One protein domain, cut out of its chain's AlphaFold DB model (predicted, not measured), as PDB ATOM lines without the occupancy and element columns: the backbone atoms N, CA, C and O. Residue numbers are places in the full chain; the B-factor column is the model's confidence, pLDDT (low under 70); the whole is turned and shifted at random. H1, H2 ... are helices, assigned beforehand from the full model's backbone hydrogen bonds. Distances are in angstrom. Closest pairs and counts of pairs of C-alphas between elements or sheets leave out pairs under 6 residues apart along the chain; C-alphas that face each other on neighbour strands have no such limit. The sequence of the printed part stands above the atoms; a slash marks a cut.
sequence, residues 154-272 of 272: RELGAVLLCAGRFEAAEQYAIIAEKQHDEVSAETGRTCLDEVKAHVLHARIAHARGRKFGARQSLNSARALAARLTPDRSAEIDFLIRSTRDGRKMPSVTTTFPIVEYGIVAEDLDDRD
ATOM      1  N   ARG A 154     -45.046 -26.608 -39.274       92.56
ATOM      2  CA  ARG A 154     -44.703 -27.926 -38.730       92.56
ATOM      3  C   ARG A 154     -45.859 -28.917 -38.906       92.56
ATOM      4  O   ARG A 154     -45.640 -30.045 -39.355       92.56
ATOM      5  N   GLU A 155     -47.086 -28.513 -38.578       88.69
ATOM      6  CA  GLU A 155     -48.280 -29.347 -38.778       88.69
ATOM      7  C   GLU A 155     -48.510 -29.653 -40.268       88.69
ATOM      8  O   GLU A 155     -48.787 -30.796 -40.631       88.69
ATOM      9  N   LEU A 156     -48.290 -28.683 -41.160       91.94
ATOM     10  CA  LEU A 156     -48.414 -28.894 -42.605       91.94
ATOM     11  C   LEU A 156     -47.390 -29.913 -43.123       91.94
ATOM     12  O   LEU A 156     -47.742 -30.832 -43.868       91.94
ATOM     13  N   GLY A 157     -46.135 -29.807 -42.678       91.12
ATOM     14  CA  GLY A 157     -45.101 -30.793 -42.981       91.12
ATOM     15  C   GLY A 157     -45.474 -32.199 -42.496       91.12
ATOM     16  O   GLY A 157     -45.243 -33.184 -43.199       91.12
ATOM     17  N   ALA A 158     -46.125 -32.305 -41.338       87.62
ATOM     18  CA  ALA A 158     -46.608 -33.572 -40.796       87.62
ATOM     19  C   ALA A 158     -47.708 -34.213 -41.645       87.62
ATOM     20  O   ALA A 158     -47.645 -35.403 -41.959       87.62
ATOM     21  N   VAL A 159     -48.701 -33.417 -42.039       87.06
ATOM     22  CA  VAL A 159     -49.811 -33.861 -42.890       87.06
ATOM     23  C   VAL A 159     -49.275 -34.352 -44.234       87.06
ATOM     24  O   VAL A 159     -49.668 -35.417 -44.711       87.06
ATOM     25  N   LEU A 160     -48.316 -33.629 -44.818       88.25
ATOM     26  CA  LEU A 160     -47.680 -34.004 -46.081       88.25
ATOM     27  C   LEU A 160     -46.816 -35.261 -45.962       88.25
ATOM     28  O   LEU A 160     -46.815 -36.079 -46.883       88.25
ATOM     29  N   LEU A 161     -46.134 -35.459 -44.831       87.44
ATOM     30  CA  LEU A 161     -45.425 -36.704 -44.540       87.44
ATOM     31  C   LEU A 161     -46.397 -37.892 -44.538       87.44
ATOM     32  O   LEU A 161     -46.128 -38.901 -45.187       87.44
ATOM     33  N   CYS A 162     -47.538 -37.766 -43.859       83.50
ATOM     34  CA  CYS A 162     -48.573 -38.802 -43.846       83.50
ATOM     35  C   CYS A 162     -49.212 -39.037 -45.222       83.50
ATOM     36  O   CYS A 162     -49.674 -40.141 -45.498       83.50
ATOM     37  N   ALA A 163     -49.211 -38.029 -46.092       84.62
ATOM     38  CA  ALA A 163     -49.627 -38.148 -47.488       84.62
ATOM     39  C   ALA A 163     -48.533 -38.732 -48.412       84.62
ATOM     40  O   ALA A 163     -48.733 -38.803 -49.623       84.62
ATOM     41  N   GLY A 164     -47.357 -39.100 -47.883       85.56
ATOM     42  CA  GLY A 164     -46.226 -39.614 -48.667       85.56
ATOM     43  C   GLY A 164     -45.508 -38.554 -49.513       85.56
ATOM     44  O   GLY A 164     -44.715 -38.889 -50.390       85.56
ATOM     45  N   ARG A 165     -45.763 -37.263 -49.272       91.06
ATOM     46  CA  ARG A 165     -45.171 -36.135 -50.011       91.06
ATOM     47  C   ARG A 165     -43.894 -35.660 -49.319       91.06
ATOM     48  O   ARG A 165     -43.844 -34.560 -48.770       91.06
ATOM     49  N   PHE A 166     -42.868 -36.508 -49.320       90.19
ATOM     50  CA  PHE A 166     -41.669 -36.335 -48.496       90.19
ATOM     51  C   PHE A 166     -40.870 -35.059 -48.796       90.19
ATOM     52  O   PHE A 166     -40.393 -34.425 -47.861       90.19
ATOM     53  N   GLU A 167     -40.717 -34.669 -50.063       93.25
ATOM     54  CA  GLU A 167     -40.001 -33.443 -50.452       93.25
ATOM     55  C   GLU A 167     -40.701 -32.195 -49.904       93.25
ATOM     56  O   GLU A 167     -40.061 -31.316 -49.332       93.25
ATOM     57  N   ALA A 168     -42.027 -32.131 -50.047       93.25
ATOM     58  CA  ALA A 168     -42.817 -31.010 -49.552       93.25
ATOM     59  C   ALA A 168     -42.837 -30.984 -48.016       93.25
ATOM     60  O   ALA A 168     -42.697 -29.922 -47.415       93.25
ATOM     61  N   ALA A 169     -42.948 -32.154 -47.379       91.94
ATOM     62  CA  ALA A 169     -42.849 -32.279 -45.929       91.94
ATOM     63  C   ALA A 169     -41.511 -31.742 -45.398       91.94
ATOM     64  O   ALA A 169     -41.494 -31.006 -44.414       91.94
ATOM     65  N   GLU A 170     -40.399 -32.071 -46.068       93.38
ATOM     66  CA  GLU A 170     -39.063 -31.580 -45.715       93.38
ATOM     67  C   GLU A 170     -38.969 -30.061 -45.831       93.38
ATOM     68  O   GLU A 170     -38.504 -29.412 -44.899       93.38
ATOM     69  N   GLN A 171     -39.463 -29.484 -46.929       95.69
ATOM     70  CA  GLN A 171     -39.459 -28.032 -47.126       95.69
ATOM     71  C   GLN A 171     -40.189 -27.299 -45.995       95.69
ATOM     72  O   GLN A 171     -39.643 -26.352 -45.431       95.69
ATOM     73  N   TYR A 172     -41.389 -27.751 -45.626       94.19
ATOM     74  CA  TYR A 172     -42.152 -27.121 -44.549       94.19
ATOM     75  C   TYR A 172     -41.543 -27.345 -43.165       94.19
ATOM     76  O   TYR A 172     -41.582 -26.433 -42.342       94.19
ATOM     77  N   ALA A 173     -40.924 -28.503 -42.920       91.38
ATOM     78  CA  ALA A 173     -40.188 -28.743 -41.684       91.38
ATOM     79  C   ALA A 173     -38.994 -27.776 -41.544       91.38
ATOM     80  O   ALA A 173     -38.865 -27.145 -40.499       91.38
ATOM     81  N   ILE A 174     -38.211 -27.559 -42.615       93.88
ATOM     82  CA  ILE A 174     -37.083 -26.602 -42.615       93.88
ATOM     83  C   ILE A 174     -37.578 -25.181 -42.317       93.88
ATOM     84  O   ILE A 174     -36.953 -24.445 -41.554       93.88
ATOM     85  N   ILE A 175     -38.695 -24.776 -42.932       94.62
ATOM     86  CA  ILE A 175     -39.288 -23.453 -42.693       94.62
ATOM     87  C   ILE A 175     -39.703 -23.316 -41.223       94.62
ATOM     88  O   ILE A 175     -39.412 -22.287 -40.613       94.62
ATOM     89  N   ALA A 176     -40.348 -24.337 -40.655       93.00
ATOM     90  CA  ALA A 176     -40.764 -24.336 -39.258       93.00
ATOM     91  C   ALA A 176     -39.568 -24.260 -38.296       93.00
ATOM     92  O   ALA A 176     -39.581 -23.426 -37.396       93.00
ATOM     93  N   GLU A 177     -38.526 -25.073 -38.511       90.81
ATOM     94  CA  GLU A 177     -37.288 -25.059 -37.715       90.81
ATOM     95  C   GLU A 177     -36.664 -23.662 -37.714       90.81
ATOM     96  O   GLU A 177     -36.504 -23.058 -36.657       90.81
ATOM     97  N   LYS A 178     -36.435 -23.088 -38.901       91.88
ATOM     98  CA  LYS A 178     -35.841 -21.754 -39.027       91.88
ATOM     99  C   LYS A 178     -36.643 -20.682 -38.282       91.88
ATOM    100  O   LYS A 178     -36.065 -19.798 -37.657       91.88
ATOM    101  N   GLN A 179     -37.972 -20.729 -38.358       92.88
ATOM    102  CA  GLN A 179     -38.810 -19.752 -37.663       92.88
ATOM    103  C   GLN A 179     -38.828 -19.965 -36.149       92.88
ATOM    104  O   GLN A 179     -38.867 -18.985 -35.406       92.88
ATOM    105  N   HIS A 180     -38.775 -21.212 -35.678       90.06
ATOM    106  CA  HIS A 180     -38.611 -21.484 -34.256       90.06
ATOM    107  C   HIS A 180     -37.251 -20.998 -33.745       90.06
ATOM    108  O   HIS A 180     -37.231 -20.335 -32.714       90.06
ATOM    109  N   ASP A 181     -36.164 -21.202 -34.494       87.88
ATOM    110  CA  ASP A 181     -34.837 -20.669 -34.159       87.88
ATOM    111  C   ASP A 181     -34.853 -19.140 -34.033       87.88
ATOM    112  O   ASP A 181     -34.325 -18.584 -33.068       87.88
ATOM    113  N   GLU A 182     -35.491 -18.447 -34.983       89.50
ATOM    114  CA  GLU A 182     -35.660 -16.990 -34.943       89.50
ATOM    115  C   GLU A 182     -36.434 -16.553 -33.686       89.50
ATOM    116  O   GLU A 182     -35.991 -15.663 -32.960       89.50
ATOM    117  N   VAL A 183     -37.555 -17.214 -33.374       88.25
ATOM    118  CA  VAL A 183     -38.369 -16.916 -32.182       88.25
ATOM    119  C   VAL A 183     -37.610 -17.219 -30.888       88.25
ATOM    120  O   VAL A 183     -37.693 -16.458 -29.922       88.25
ATOM    121  N   SER A 184     -36.851 -18.308 -30.834       87.25
ATOM    122  CA  SER A 184     -36.063 -18.684 -29.662       87.25
ATOM    123  C   SER A 184     -34.856 -17.774 -29.460       87.25
ATOM    124  O   SER A 184     -34.538 -17.453 -28.315       87.25
ATOM    125  N   ALA A 185     -34.243 -17.276 -30.536       87.44
ATOM    126  CA  ALA A 185     -33.222 -16.236 -30.464       87.44
ATOM    127  C   ALA A 185     -33.798 -14.898 -29.965       87.44
ATOM    128  O   ALA A 185     -33.178 -14.242 -29.130       87.44
ATOM    129  N   GLU A 186     -34.995 -14.515 -30.423       88.00
ATOM    130  CA  GLU A 186     -35.689 -13.291 -29.990       88.00
ATOM    131  C   GLU A 186     -36.144 -13.361 -28.517       88.00
ATOM    132  O   GLU A 186     -36.052 -12.375 -27.784       88.00
ATOM    133  N   THR A 187     -36.633 -14.519 -28.062       85.19
ATOM    134  CA  THR A 187     -37.233 -14.688 -26.721       85.19
ATOM    135  C   THR A 187     -36.275 -15.242 -25.665       85.19
ATOM    136  O   THR A 187     -36.578 -15.186 -24.470       85.19
ATOM    137  N   GLY A 188     -35.145 -15.817 -26.083       79.88
ATOM    138  CA  GLY A 188     -34.211 -16.543 -25.222       79.88
ATOM    139  C   GLY A 188     -34.771 -17.853 -24.655       79.88
ATOM    140  O   GLY A 188     -34.235 -18.367 -23.672       79.88
ATOM    141  N   ARG A 189     -35.872 -18.382 -25.210       77.31
ATOM    142  CA  ARG A 189     -36.561 -19.576 -24.700       77.31
ATOM    143  C   ARG A 189     -36.730 -20.620 -25.798       77.31
ATOM    144  O   ARG A 189     -37.352 -20.354 -26.822       77.31
ATOM    145  N   THR A 190     -36.232 -21.829 -25.542       74.38
ATOM    146  CA  THR A 190     -36.583 -23.019 -26.330       74.38
ATOM    147  C   THR A 190     -38.036 -23.380 -26.048       74.38
ATOM    148  O   THR A 190     -38.458 -23.409 -24.888       74.38
ATOM    149  N   CYS A 191     -38.806 -23.649 -27.100       77.25
ATOM    150  CA  CYS A 191     -40.207 -24.041 -26.971       77.25
ATOM    151  C   CYS A 191     -40.420 -25.506 -27.362       77.25
ATOM    152  O   CYS A 191     -39.610 -26.124 -28.049       77.25
ATOM    153  N   LEU A 192     -41.534 -26.081 -26.911       80.06
ATOM    154  CA  LEU A 192     -41.882 -27.466 -27.221       80.06
ATOM    155  C   LEU A 192     -42.025 -27.702 -28.737       80.06
ATOM    156  O   LEU A 192     -41.678 -28.775 -29.225       80.06
ATOM    157  N   ASP A 193     -42.517 -26.708 -29.480       81.25
ATOM    158  CA  ASP A 193     -42.725 -26.819 -30.926       81.25
ATOM    159  C   ASP A 193     -41.413 -26.879 -31.725       81.25
ATOM    160  O   ASP A 193     -41.340 -27.623 -32.702       81.25
ATOM    161  N   GLU A 194     -40.353 -26.216 -31.254       84.31
ATOM    162  CA  GLU A 194     -38.992 -26.321 -31.805       84.31
ATOM    163  C   GLU A 194     -38.482 -27.768 -31.714       84.31
ATOM    164  O   GLU A 194     -38.046 -28.368 -32.697       84.31
ATOM    165  N   VAL A 195     -38.648 -28.396 -30.546       84.69
ATOM    166  CA  VAL A 195     -38.293 -29.808 -30.351       84.69
ATOM    167  C   VAL A 195     -39.112 -30.714 -31.273       84.69
ATOM    168  O   VAL A 195     -38.567 -31.629 -31.899       84.69
ATOM    169  N   LYS A 196     -40.418 -30.448 -31.406       83.88
ATOM    170  CA  LYS A 196     -41.310 -31.196 -32.306       83.88
ATOM    171  C   LYS A 196     -40.915 -31.035 -33.781       83.88
ATOM    172  O   LYS A 196     -41.058 -31.997 -34.536       83.88
ATOM    173  N   ALA A 197     -40.381 -29.885 -34.198       87.50
ATOM    174  CA  ALA A 197     -39.878 -29.683 -35.558       87.50
ATOM    175  C   ALA A 197     -38.687 -30.609 -35.861       87.50
ATOM    176  O   ALA A 197     -38.687 -31.306 -36.879       87.50
ATOM    177  N   HIS A 198     -37.730 -30.742 -34.938       87.00
ATOM    178  CA  HIS A 198     -36.622 -31.692 -35.102       87.00
ATOM    179  C   HIS A 198     -37.077 -33.160 -35.104       87.00
ATOM    180  O   HIS A 198     -36.528 -33.981 -35.844       87.00
ATOM    181  N   VAL A 199     -38.106 -33.511 -34.325       85.00
ATOM    182  CA  VAL A 199     -38.712 -34.853 -34.383       85.00
ATOM    183  C   VAL A 199     -39.354 -35.106 -35.754       85.00
ATOM    184  O   VAL A 199     -39.184 -36.188 -36.322       85.00
ATOM    185  N   LEU A 200     -40.033 -34.114 -36.338       86.62
ATOM    186  CA  LEU A 200     -40.562 -34.208 -37.701       86.62
ATOM    187  C   LEU A 200     -39.435 -34.393 -38.733       86.62
ATOM    188  O   LEU A 200     -39.534 -35.286 -39.578       86.62
ATOM    189  N   HIS A 201     -38.337 -33.640 -38.631       88.44
ATOM    190  CA  HIS A 201     -37.157 -33.841 -39.481       88.44
ATOM    191  C   HIS A 201     -36.617 -35.265 -39.401       88.44
ATOM    192  O   HIS A 201     -36.350 -35.886 -40.434       88.44
ATOM    193  N   ALA A 202     -36.521 -35.811 -38.187       86.81
ATOM    194  CA  ALA A 202     -36.090 -37.184 -37.995       86.81
ATOM    195  C   ALA A 202     -37.006 -38.179 -38.718       86.81
ATOM    196  O   ALA A 202     -36.516 -39.089 -39.387       86.81
ATOM    197  N   ARG A 203     -38.329 -37.983 -38.640       84.12
ATOM    198  CA  ARG A 203     -39.311 -38.831 -39.332       84.12
ATOM    199  C   ARG A 203     -39.202 -38.741 -40.843       84.12
ATOM    200  O   ARG A 203     -39.228 -39.771 -41.505       84.12
ATOM    201  N   ILE A 204     -39.056 -37.538 -41.388       88.00
ATOM    202  CA  ILE A 204     -38.904 -37.341 -42.834       88.00
ATOM    203  C   ILE A 204     -37.601 -37.981 -43.319       88.00
ATOM    204  O   ILE A 204     -37.590 -38.682 -44.329       88.00
ATOM    205  N   ALA A 205     -36.493 -37.782 -42.601       87.00
ATOM    206  CA  ALA A 205     -35.221 -38.419 -42.921       87.00
ATOM    207  C   ALA A 205     -35.334 -39.946 -42.880       87.00
ATOM    208  O   ALA A 205     -34.902 -40.613 -43.821       87.00
ATOM    209  N   HIS A 206     -35.970 -40.483 -41.842       84.25
ATOM    210  CA  HIS A 206     -36.195 -41.911 -41.680       84.25
ATOM    211  C   HIS A 206     -37.081 -42.499 -42.790       84.25
ATOM    212  O   HIS A 206     -36.671 -43.461 -43.433       84.25
ATOM    213  N   ALA A 207     -38.223 -41.874 -43.098       83.56
ATOM    214  CA  ALA A 207     -39.124 -42.300 -44.172       83.56
ATOM    215  C   ALA A 207     -38.448 -42.305 -45.556       83.56
ATOM    216  O   ALA A 207     -38.834 -43.062 -46.440       83.56
ATOM    217  N   ARG A 208     -37.401 -41.489 -45.737       88.12
ATOM    218  CA  ARG A 208     -36.558 -41.447 -46.944       88.12
ATOM    219  C   ARG A 208     -35.346 -42.392 -46.891       88.12
ATOM    220  O   ARG A 208     -34.472 -42.293 -47.747       88.12
ATOM    221  N   GLY A 209     -35.222 -43.240 -45.869       86.62
ATOM    222  CA  GLY A 209     -34.088 -44.155 -45.679       86.62
ATOM    223  C   GLY A 209     -32.783 -43.492 -45.206       86.62
ATOM    224  O   GLY A 209     -31.738 -44.139 -45.153       86.62
ATOM    225  N   ARG A 210     -32.802 -42.208 -44.823       89.56
ATOM    226  CA  ARG A 210     -31.620 -41.455 -44.363       89.56
ATOM    227  C   ARG A 210     -31.381 -41.671 -42.864       89.56
ATOM    228  O   ARG A 210     -31.572 -40.758 -42.060       89.56
ATOM    229  N   LYS A 211     -30.929 -42.875 -42.487       83.56
ATOM    230  CA  LYS A 211     -30.698 -43.280 -41.081       83.56
ATOM    231  C   LYS A 211     -29.803 -42.301 -40.302       83.56
ATOM    232  O   LYS A 211     -30.146 -41.914 -39.186       83.56
ATOM    233  N   PHE A 212     -28.688 -41.859 -40.892       82.56
ATOM    234  CA  PHE A 212     -27.779 -40.900 -40.250       82.56
ATOM    235  C   PHE A 212     -28.455 -39.547 -39.980       82.56
ATOM    236  O   PHE A 212     -28.396 -39.046 -38.859       82.56
ATOM    237  N   GLY A 213     -29.165 -39.000 -40.974       84.56
ATOM    238  CA  GLY A 213     -29.906 -37.743 -40.825       84.56
ATOM    239  C   GLY A 213     -30.993 -37.836 -39.752       84.56
ATOM    240  O   GLY A 213     -31.113 -36.945 -38.920       84.56
ATOM    241  N   ALA A 214     -31.715 -38.960 -39.692       82.75
ATOM    242  CA  ALA A 214     -32.715 -39.190 -38.652       82.75
ATOM    243  C   ALA A 214     -32.106 -39.186 -37.239       82.75
ATOM    244  O   ALA A 214     -32.636 -38.543 -36.332       82.75
ATOM    245  N   ARG A 215     -30.959 -39.860 -37.053       81.38
ATOM    246  CA  ARG A 215     -30.225 -39.872 -35.775       81.38
ATOM    247  C   ARG A 215     -29.747 -38.473 -35.383       81.38
ATOM    248  O   ARG A 215     -29.890 -38.092 -34.223       81.38
ATOM    249  N   GLN A 216     -29.217 -37.706 -36.335       87.69
ATOM    250  CA  GLN A 216     -28.773 -36.334 -36.095       87.69
ATOM    251  C   GLN A 216     -29.926 -35.452 -35.599       87.69
ATOM    252  O   GLN A 216     -29.799 -34.831 -34.545       87.69
ATOM    253  N   SER A 217     -31.071 -35.466 -36.288       86.62
ATOM    254  CA  SER A 217     -32.247 -34.680 -35.893       86.62
ATOM    255  C   SER A 217     -32.793 -35.080 -34.516       86.62
ATOM    256  O   SER A 217     -33.140 -34.210 -33.720       86.62
ATOM    257  N   LEU A 218     -32.806 -36.375 -34.172       81.94
ATOM    258  CA  LEU A 218     -33.212 -36.829 -32.831       81.94
ATOM    259  C   LEU A 218     -32.252 -36.372 -31.727       81.94
ATOM    260  O   LEU A 218     -32.690 -36.072 -30.616       81.94
ATOM    261  N   ASN A 219     -30.951 -36.320 -32.005       83.69
ATOM    262  CA  ASN A 219     -29.976 -35.819 -31.041       83.69
ATOM    263  C   ASN A 219     -30.152 -34.316 -30.797       83.69
ATOM    264  O   ASN A 219     -30.111 -33.893 -29.641       83.69
ATOM    265  N   SER A 220     -30.433 -33.532 -31.844       87.19
ATOM    266  CA  SER A 220     -30.806 -32.118 -31.701       87.19
ATOM    267  C   SER A 220     -32.073 -31.955 -30.858       87.19
ATOM    268  O   SER A 220     -32.065 -31.201 -29.887       87.19
ATOM    269  N   ALA A 221     -33.119 -32.743 -31.142       85.69
ATOM    270  CA  ALA A 221     -34.361 -32.728 -30.368       85.69
ATOM    271  C   ALA A 221     -34.116 -32.992 -28.869       85.69
ATOM    272  O   ALA A 221     -34.630 -32.268 -28.022       85.69
ATOM    273  N   ARG A 222     -33.280 -33.981 -28.522       81.62
ATOM    274  CA  ARG A 222     -32.913 -34.279 -27.122       81.62
ATOM    275  C   ARG A 222     -32.131 -33.151 -26.456       81.62
ATOM    276  O   ARG A 222     -32.401 -32.820 -25.304       81.62
ATOM    277  N   ALA A 223     -31.163 -32.568 -27.163       85.94
ATOM    278  CA  ALA A 223     -30.357 -31.469 -26.637       85.94
ATOM    279  C   ALA A 223     -31.220 -30.241 -26.301       85.94
ATOM    280  O   ALA A 223     -30.978 -29.570 -25.297       85.94
ATOM    281  N   LEU A 224     -32.246 -29.977 -27.111       84.38
ATOM    282  CA  LEU A 224     -33.227 -28.926 -26.863       84.38
ATOM    283  C   LEU A 224     -34.212 -29.296 -25.750       84.38
ATOM    284  O   LEU A 224     -34.476 -28.475 -24.876       84.38
ATOM    285  N   ALA A 225     -34.694 -30.540 -25.713       81.69
ATOM    286  CA  ALA A 225     -35.595 -31.024 -24.665       81.69
ATOM    287  C   ALA A 225     -34.990 -30.894 -23.258       81.69
ATOM    288  O   ALA A 225     -35.695 -30.550 -22.312       81.69
ATOM    289  N   ALA A 226     -33.673 -31.075 -23.127       83.06
ATOM    290  CA  ALA A 226     -32.948 -30.882 -21.872       83.06
ATOM    291  C   ALA A 226     -33.003 -29.438 -21.329       83.06
ATOM    292  O   ALA A 226     -32.696 -29.212 -20.161       83.06
ATOM    293  N   ARG A 227     -33.386 -28.460 -22.162       84.31
ATOM    294  CA  ARG A 227     -33.562 -27.048 -21.782       84.31
ATOM    295  C   ARG A 227     -34.994 -26.723 -21.347       84.31
ATOM    296  O   ARG A 227     -35.246 -25.609 -20.891       84.31
ATOM    297  N   LEU A 228     -35.931 -27.661 -21.507       80.00
ATOM    298  CA  LEU A 228     -37.323 -27.508 -21.090       80.00
ATOM    299  C   LEU A 228     -37.499 -27.843 -19.602       80.00
ATOM    300  O   LEU A 228     -36.628 -28.432 -18.961       80.00
ATOM    301  N   THR A 229     -38.659 -27.491 -19.040       78.06
ATOM    302  CA  THR A 229     -39.032 -27.939 -17.691       78.06
ATOM    303  C   THR A 229     -39.103 -29.472 -17.629       78.06
ATOM    304  O   THR A 229     -39.419 -30.097 -18.645       78.06
ATOM    305  N   PRO A 230     -38.860 -30.102 -16.461       75.88
ATOM    306  CA  PRO A 230     -38.869 -31.563 -16.332       75.88
ATOM    307  C   PRO A 230     -40.138 -32.232 -16.879       75.88
ATOM    308  O   PRO A 230     -40.031 -33.232 -17.581       75.88
ATOM    309  N   ASP A 231     -41.315 -31.642 -16.651       71.31
ATOM    310  CA  ASP A 231     -42.593 -32.168 -17.154       71.31
ATOM    311  C   ASP A 231     -42.660 -32.172 -18.690       71.31
ATOM    312  O   ASP A 231     -43.087 -33.146 -19.308       71.31
ATOM    313  N   ARG A 232     -42.183 -31.097 -19.329       68.50
ATOM    314  CA  ARG A 232     -42.141 -30.967 -20.795       68.50
ATOM    315  C   ARG A 232     -41.045 -31.825 -21.416       68.50
ATOM    316  O   ARG A 232     -41.226 -32.366 -22.502       68.50
ATOM    317  N   SER A 233     -39.927 -31.979 -20.717       68.44
ATOM    318  CA  SER A 233     -38.864 -32.904 -21.097       68.44
ATOM    319  C   SER A 233     -39.358 -34.356 -21.048       68.44
ATOM    320  O   SER A 233     -39.131 -35.109 -21.989       68.44
ATOM    321  N   ALA A 234     -40.139 -34.731 -20.027       70.62
ATOM    322  CA  ALA A 234     -40.761 -36.051 -19.923       70.62
ATOM    323  C   ALA A 234     -41.799 -36.316 -21.030       70.62
ATOM    324  O   ALA A 234     -41.845 -37.428 -21.557       70.62
ATOM    325  N   GLU A 235     -42.593 -35.309 -21.420       67.31
ATOM    326  CA  GLU A 235     -43.503 -35.377 -22.577       67.31
ATOM    327  C   GLU A 235     -42.731 -35.683 -23.870       67.31
ATOM    328  O   GLU A 235     -43.099 -36.585 -24.623       67.31
ATOM    329  N   ILE A 236     -41.614 -34.989 -24.106       65.00
ATOM    330  CA  ILE A 236     -40.755 -35.236 -25.267       65.00
ATOM    331  C   ILE A 236     -40.079 -36.600 -25.194       65.00
ATOM    332  O   ILE A 236     -40.026 -37.302 -26.199       65.00
ATOM    333  N   ASP A 237     -39.570 -37.002 -24.036       67.75
ATOM    334  CA  ASP A 237     -38.975 -38.322 -23.858       67.75
ATOM    335  C   ASP A 237     -40.002 -39.422 -24.126       67.75
ATOM    336  O   ASP A 237     -39.678 -40.418 -24.775       67.75
ATOM    337  N   PHE A 238     -41.244 -39.239 -23.671       67.88
ATOM    338  CA  PHE A 238     -42.350 -40.129 -23.995       67.88
ATOM    339  C   PHE A 238     -42.624 -40.144 -25.495       67.88
ATOM    340  O   PHE A 238     -42.720 -41.230 -26.062       67.88
ATOM    341  N   LEU A 239     -42.694 -38.982 -26.151       62.41
ATOM    342  CA  LEU A 239     -42.841 -38.902 -27.601       62.41
ATOM    343  C   LEU A 239     -41.690 -39.650 -28.275       62.41
ATOM    344  O   LEU A 239     -41.949 -40.630 -28.948       62.41
ATOM    345  N   ILE A 240     -40.423 -39.336 -28.007       63.97
ATOM    346  CA  ILE A 240     -39.243 -40.007 -28.583       63.97
ATOM    347  C   ILE A 240     -39.239 -41.529 -28.328       63.97
ATOM    348  O   ILE A 240     -38.812 -42.293 -29.196       63.97
ATOM    349  N   ARG A 241     -39.699 -41.999 -27.161       62.00
ATOM    350  CA  ARG A 241     -39.782 -43.437 -26.831       62.00
ATOM    351  C   ARG A 241     -40.966 -44.135 -27.494       62.00
ATOM    352  O   ARG A 241     -40.791 -45.217 -28.034       62.00
ATOM    353  N   SER A 242     -42.144 -43.524 -27.520       57.47
ATOM    354  CA  SER A 242     -43.310 -44.038 -28.262       57.47
ATOM    355  C   SER A 242     -43.077 -43.994 -29.777       57.47
ATOM    356  O   SER A 242     -43.544 -44.860 -30.509       57.47
ATOM    357  N   THR A 243     -42.241 -43.052 -30.215       53.28
ATOM    358  CA  THR A 243     -41.615 -42.966 -31.536       53.28
ATOM    359  C   THR A 243     -40.571 -44.060 -31.753       53.28
ATOM    360  O   THR A 243     -40.099 -44.215 -32.857       53.28
ATOM    361  N   ARG A 244     -40.163 -44.829 -30.747       50.25
ATOM    362  CA  ARG A 244     -39.471 -46.102 -30.959       50.25
ATOM    363  C   ARG A 244     -40.505 -47.222 -30.938       50.25
ATOM    364  O   ARG A 244     -40.603 -47.962 -31.889       50.25
ATOM    365  N   ASP A 245     -41.382 -47.321 -29.958       44.38
ATOM    366  CA  ASP A 245     -42.167 -48.553 -29.769       44.38
ATOM    367  C   ASP A 245     -43.285 -48.838 -30.807       44.38
ATOM    368  O   ASP A 245     -44.035 -49.799 -30.636       44.38
ATOM    369  N   GLY A 246     -43.442 -48.031 -31.868       40.66
ATOM    370  CA  GLY A 246     -44.348 -48.310 -32.996       40.66
ATOM    371  C   GLY A 246     -45.843 -48.345 -32.640       40.66
ATOM    372  O   GLY A 246     -46.671 -48.786 -33.439       40.66
ATOM    373  N   ARG A 247     -46.223 -47.899 -31.437       34.47
ATOM    374  CA  ARG A 247     -47.617 -47.907 -30.973       34.47
ATOM    375  C   ARG A 247     -48.402 -46.766 -31.628       34.47
ATOM    376  O   ARG A 247     -47.916 -45.641 -31.703       34.47
ATOM    377  N   LYS A 248     -49.651 -47.032 -32.043       37.50
ATOM    378  CA  LYS A 248     -50.625 -45.975 -32.376       37.50
ATOM    379  C   LYS A 248     -50.769 -45.048 -31.163       37.50
ATOM    380  O   LYS A 248     -51.168 -45.510 -30.094       37.50
ATOM    381  N   MET A 249     -50.421 -43.774 -31.335       37.41
ATOM    382  CA  MET A 249     -50.578 -42.752 -30.299       37.41
ATOM    383  C   MET A 249     -52.058 -42.442 -30.027       37.41
ATOM    384  O   MET A 249     -52.898 -42.660 -30.910       37.41
ATOM    385  N   PRO A 250     -52.393 -41.997 -28.801       30.11
ATOM    386  CA  PRO A 250     -53.762 -41.672 -28.422       30.11
ATOM    387  C   PRO A 250     -54.348 -40.560 -29.295       30.11
ATOM    388  O   PRO A 250     -53.648 -39.670 -29.769       30.11
ATOM    389  N   SER A 251     -55.666 -40.610 -29.504       31.28
ATOM    390  CA  SER A 251     -56.370 -39.511 -30.150       31.28
ATOM    391  C   SER A 251     -56.334 -38.288 -29.247       31.28
ATOM    392  O   SER A 251     -56.755 -38.331 -28.089       31.28
ATOM    393  N   VAL A 252     -55.855 -37.209 -29.838       32.56
ATOM    394  CA  VAL A 252     -55.827 -35.849 -29.334       32.56
ATOM    395  C   VAL A 252     -57.066 -35.512 -28.499       32.56
ATOM    396  O   VAL A 252     -58.202 -35.656 -28.954       32.56
ATOM    397  N   THR A 253     -56.845 -35.059 -27.265       27.97
ATOM    398  CA  THR A 253     -57.906 -34.497 -26.425       27.97
ATOM    399  C   THR A 253     -57.671 -32.993 -26.270       27.97
ATOM    400  O   THR A 253     -56.653 -32.550 -25.746       27.97
ATOM    401  N   THR A 254     -58.635 -32.230 -26.786       31.36
ATOM    402  CA  THR A 254     -59.028 -30.849 -26.440       31.36
ATOM    403  C   THR A 254     -58.079 -29.660 -26.639       31.36
ATOM    404  O   THR A 254     -58.525 -28.538 -26.422       31.36
ATOM    405  N   THR A 255     -56.853 -29.800 -27.148       32.31
ATOM    406  CA  THR A 255     -56.100 -28.650 -27.718       32.31
ATOM    407  C   THR A 255     -55.058 -29.178 -28.712       32.31
ATOM    408  O   THR A 255     -54.039 -29.726 -28.302       32.31
ATOM    409  N   PHE A 256     -55.370 -29.161 -30.013       44.00
ATOM    410  CA  PHE A 256     -54.837 -30.139 -30.972       44.00
ATOM    411  C   PHE A 256     -53.480 -29.775 -31.614       44.00
ATOM    412  O   PHE A 256     -53.444 -28.876 -32.450       44.00
ATOM    413  N   PRO A 257     -52.395 -30.548 -31.406       49.28
ATOM    414  CA  PRO A 257     -51.519 -30.910 -32.520       49.28
ATOM    415  C   PRO A 257     -52.298 -31.828 -33.482       49.28
ATOM    416  O   PRO A 257     -52.962 -32.768 -33.042       49.28
ATOM    417  N   ILE A 258     -52.260 -31.552 -34.788       49.28
ATOM    418  CA  ILE A 258     -53.010 -32.313 -35.810       49.28
ATOM    419  C   ILE A 258     -52.363 -33.685 -36.020       49.28
ATOM    420  O   ILE A 258     -53.055 -34.673 -36.274       49.28
ATOM    421  N   VAL A 259     -51.038 -33.763 -35.877       51.62
ATOM    422  CA  VAL A 259     -50.286 -35.008 -36.024       51.62
ATOM    423  C   VAL A 259     -49.299 -35.178 -34.871       51.62
ATOM    424  O   VAL A 259     -48.350 -34.412 -34.726       51.62
ATOM    425  N   GLU A 260     -49.470 -36.242 -34.086       55.72
ATOM    426  CA  GLU A 260     -48.432 -36.708 -33.163       55.72
ATOM    427  C   GLU A 260     -47.441 -37.639 -33.885       55.72
ATOM    428  O   GLU A 260     -47.791 -38.419 -34.780       55.72
ATOM    429  N   TYR A 261     -46.158 -37.512 -33.552       51.44
ATOM    430  CA  TYR A 261     -45.061 -38.050 -34.352       51.44
ATOM    431  C   TYR A 261     -44.541 -39.381 -33.801       51.44
ATOM    432  O   TYR A 261     -44.024 -39.376 -32.700       51.44
ATOM    433  N   GLY A 262     -44.614 -40.486 -34.567       45.78
ATOM    434  CA  GLY A 262     -44.019 -41.797 -34.224       45.78
ATOM    435  C   GLY A 262     -43.110 -42.406 -35.322       45.78
ATOM    436  O   GLY A 262     -43.404 -42.256 -36.510       45.78
ATOM    437  N   ILE A 263     -42.009 -43.075 -34.943       38.78
ATOM    438  CA  ILE A 263     -41.100 -43.905 -35.772       38.78
ATOM    439  C   ILE A 263     -41.268 -45.370 -35.285       38.78
ATOM    440  O   ILE A 263     -41.874 -45.620 -34.240       38.78
ATOM    441  N   VAL A 264     -40.824 -46.359 -36.056       39.09
ATOM    442  CA  VAL A 264     -40.829 -47.773 -35.646       39.09
ATOM    443  C   VAL A 264     -39.424 -48.149 -35.142       39.09
ATOM    444  O   VAL A 264     -38.422 -47.801 -35.762       39.09
ATOM    445  N   ALA A 265     -39.336 -48.807 -33.979       34.38
ATOM    446  CA  ALA A 265     -38.099 -49.078 -33.220       34.38
ATOM    447  C   ALA A 265     -37.151 -49.977 -33.989       34.38
ATOM    448  O   ALA A 265     -35.937 -49.820 -33.875       34.38
ATOM    449  N   GLU A 266     -37.730 -50.902 -34.750       41.31
ATOM    450  CA  GLU A 266     -37.018 -51.940 -35.484       41.31
ATOM    451  C   GLU A 266     -36.038 -51.346 -36.511       41.31
ATOM    452  O   GLU A 266     -35.046 -51.987 -36.832       41.31
ATOM    453  N   ASP A 267     -36.216 -50.086 -36.935       44.84
ATOM    454  CA  ASP A 267     -35.431 -49.504 -38.028       44.84
ATOM    455  C   ASP A 267     -34.288 -48.552 -37.608       44.84
ATOM    456  O   ASP A 267     -33.547 -48.046 -38.464       44.84
ATOM    457  N   LEU A 268     -34.132 -48.256 -36.308       45.50
ATOM    458  CA  LEU A 268     -33.043 -47.400 -35.797       45.50
ATOM    459  C   LEU A 268     -31.950 -48.170 -35.047       45.50
ATOM    460  O   LEU A 268     -30.877 -47.595 -34.811       45.50
ATOM    461  N   ASP A 269     -32.210 -49.432 -34.706       41.06
ATOM    462  CA  ASP A 269     -31.346 -50.290 -33.895       41.06
ATOM    463  C   ASP A 269     -30.561 -51.290 -34.759       41.06
ATOM    464  O   ASP A 269     -30.569 -52.489 -34.518       41.06
ATOM    465  N   ASP A 270     -29.828 -50.780 -35.751       40.59
ATOM    466  CA  ASP A 270     -28.668 -51.510 -36.264       40.59
ATOM    467  C   ASP A 270     -27.448 -51.052 -35.470       40.59
ATOM    468  O   ASP A 270     -26.997 -49.900 -35.579       40.59
ATOM    469  N   ARG A 271     -26.974 -51.969 -34.623       42.16
ATOM    470  CA  ARG A 271     -25.602 -51.995 -34.131       42.16
ATOM    471  C   ARG A 271     -24.692 -52.142 -35.349       42.16
ATOM    472  O   ARG A 271     -24.555 -53.248 -35.851       42.16
ATOM    473  N   ASP A 272     -24.094 -51.035 -35.765       38.56
ATOM    474  CA  ASP A 272     -22.795 -50.974 -36.437       38.56
ATOM    475  C   ASP A 272     -21.999 -49.836 -35.785       38.56
ATOM    476  O   ASP A 272     -22.547 -48.706 -35.695       38.56
TER     477      ASP A 272
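AT A GLANCE: This is residues 154 to 272 of the 272 residues of the protein "Tetratricopeptide (TPR) repeat protein" of Saccharothrix violaceirubra (UniProt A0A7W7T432). Five helices stand roughly aligned, each running against the one before it, with H3 in the middle; H2 and H4 pack on H3, and H1 also touches it. After H5 a long tail with no named element, residues 246 to 272, makes a wide loop. The printed part has 119 residues, with five named helices in the order H1 to H5 and no named strand, and its class is all helix. It is compact, with a radius of gyration of the C-alphas of 13.7 A, and rounded, spanning 37 by 35 by 30 A.

IN THESE COORDINATES: H1 covers residues 154 to 162, from C-alpha 154 at (-44.703, -27.926, -38.730), and is 12.6 A long. H2, residues 166 to 187, is the longest at 31.0 A. H3, residues 192 to 207, measures 22.7 A, and H4, residues 211 to 225, 21.1 A. H5, residues 230 to 245, measures 21.9 A and ends with C-alpha 245 at (-42.167, -48.553, -29.769).

HOW THE PARTS SIT: H1 and H2 form a helical hairpin at a shallow tilt of 19 degrees; H2 touches H1 with residues 166 to 176 alone, the closest C-alphas, of Gly 157 and Ala 169, being 4.0 A apart. H3 is the hub, touching the four other helices. Its closest C-alphas to H2 are those of Glu 194 and His 180, 5.4 A apart; to H4, those of Ala 202 and Ala 214, 4.0 A. H3, H4 and H5 form an up and down bundle, each helix running against the one before it. H3 and H5 only just touch, with 3 pairs of C-alphas within 8 A. H1 and H2 are apart from H4 and H5. In all five helices every O i to N i+4 pair is within hydrogen-bond range.

THE WHOLE: The two C-alphas farthest apart, those of Thr 254 and Asp 272, are 42.6 A apart. The printed part has no cut, and the four links between helices are tight. Mean pLDDT of the printed part is 73.0; residues 232 to 233 and 235 to 272 are under 70.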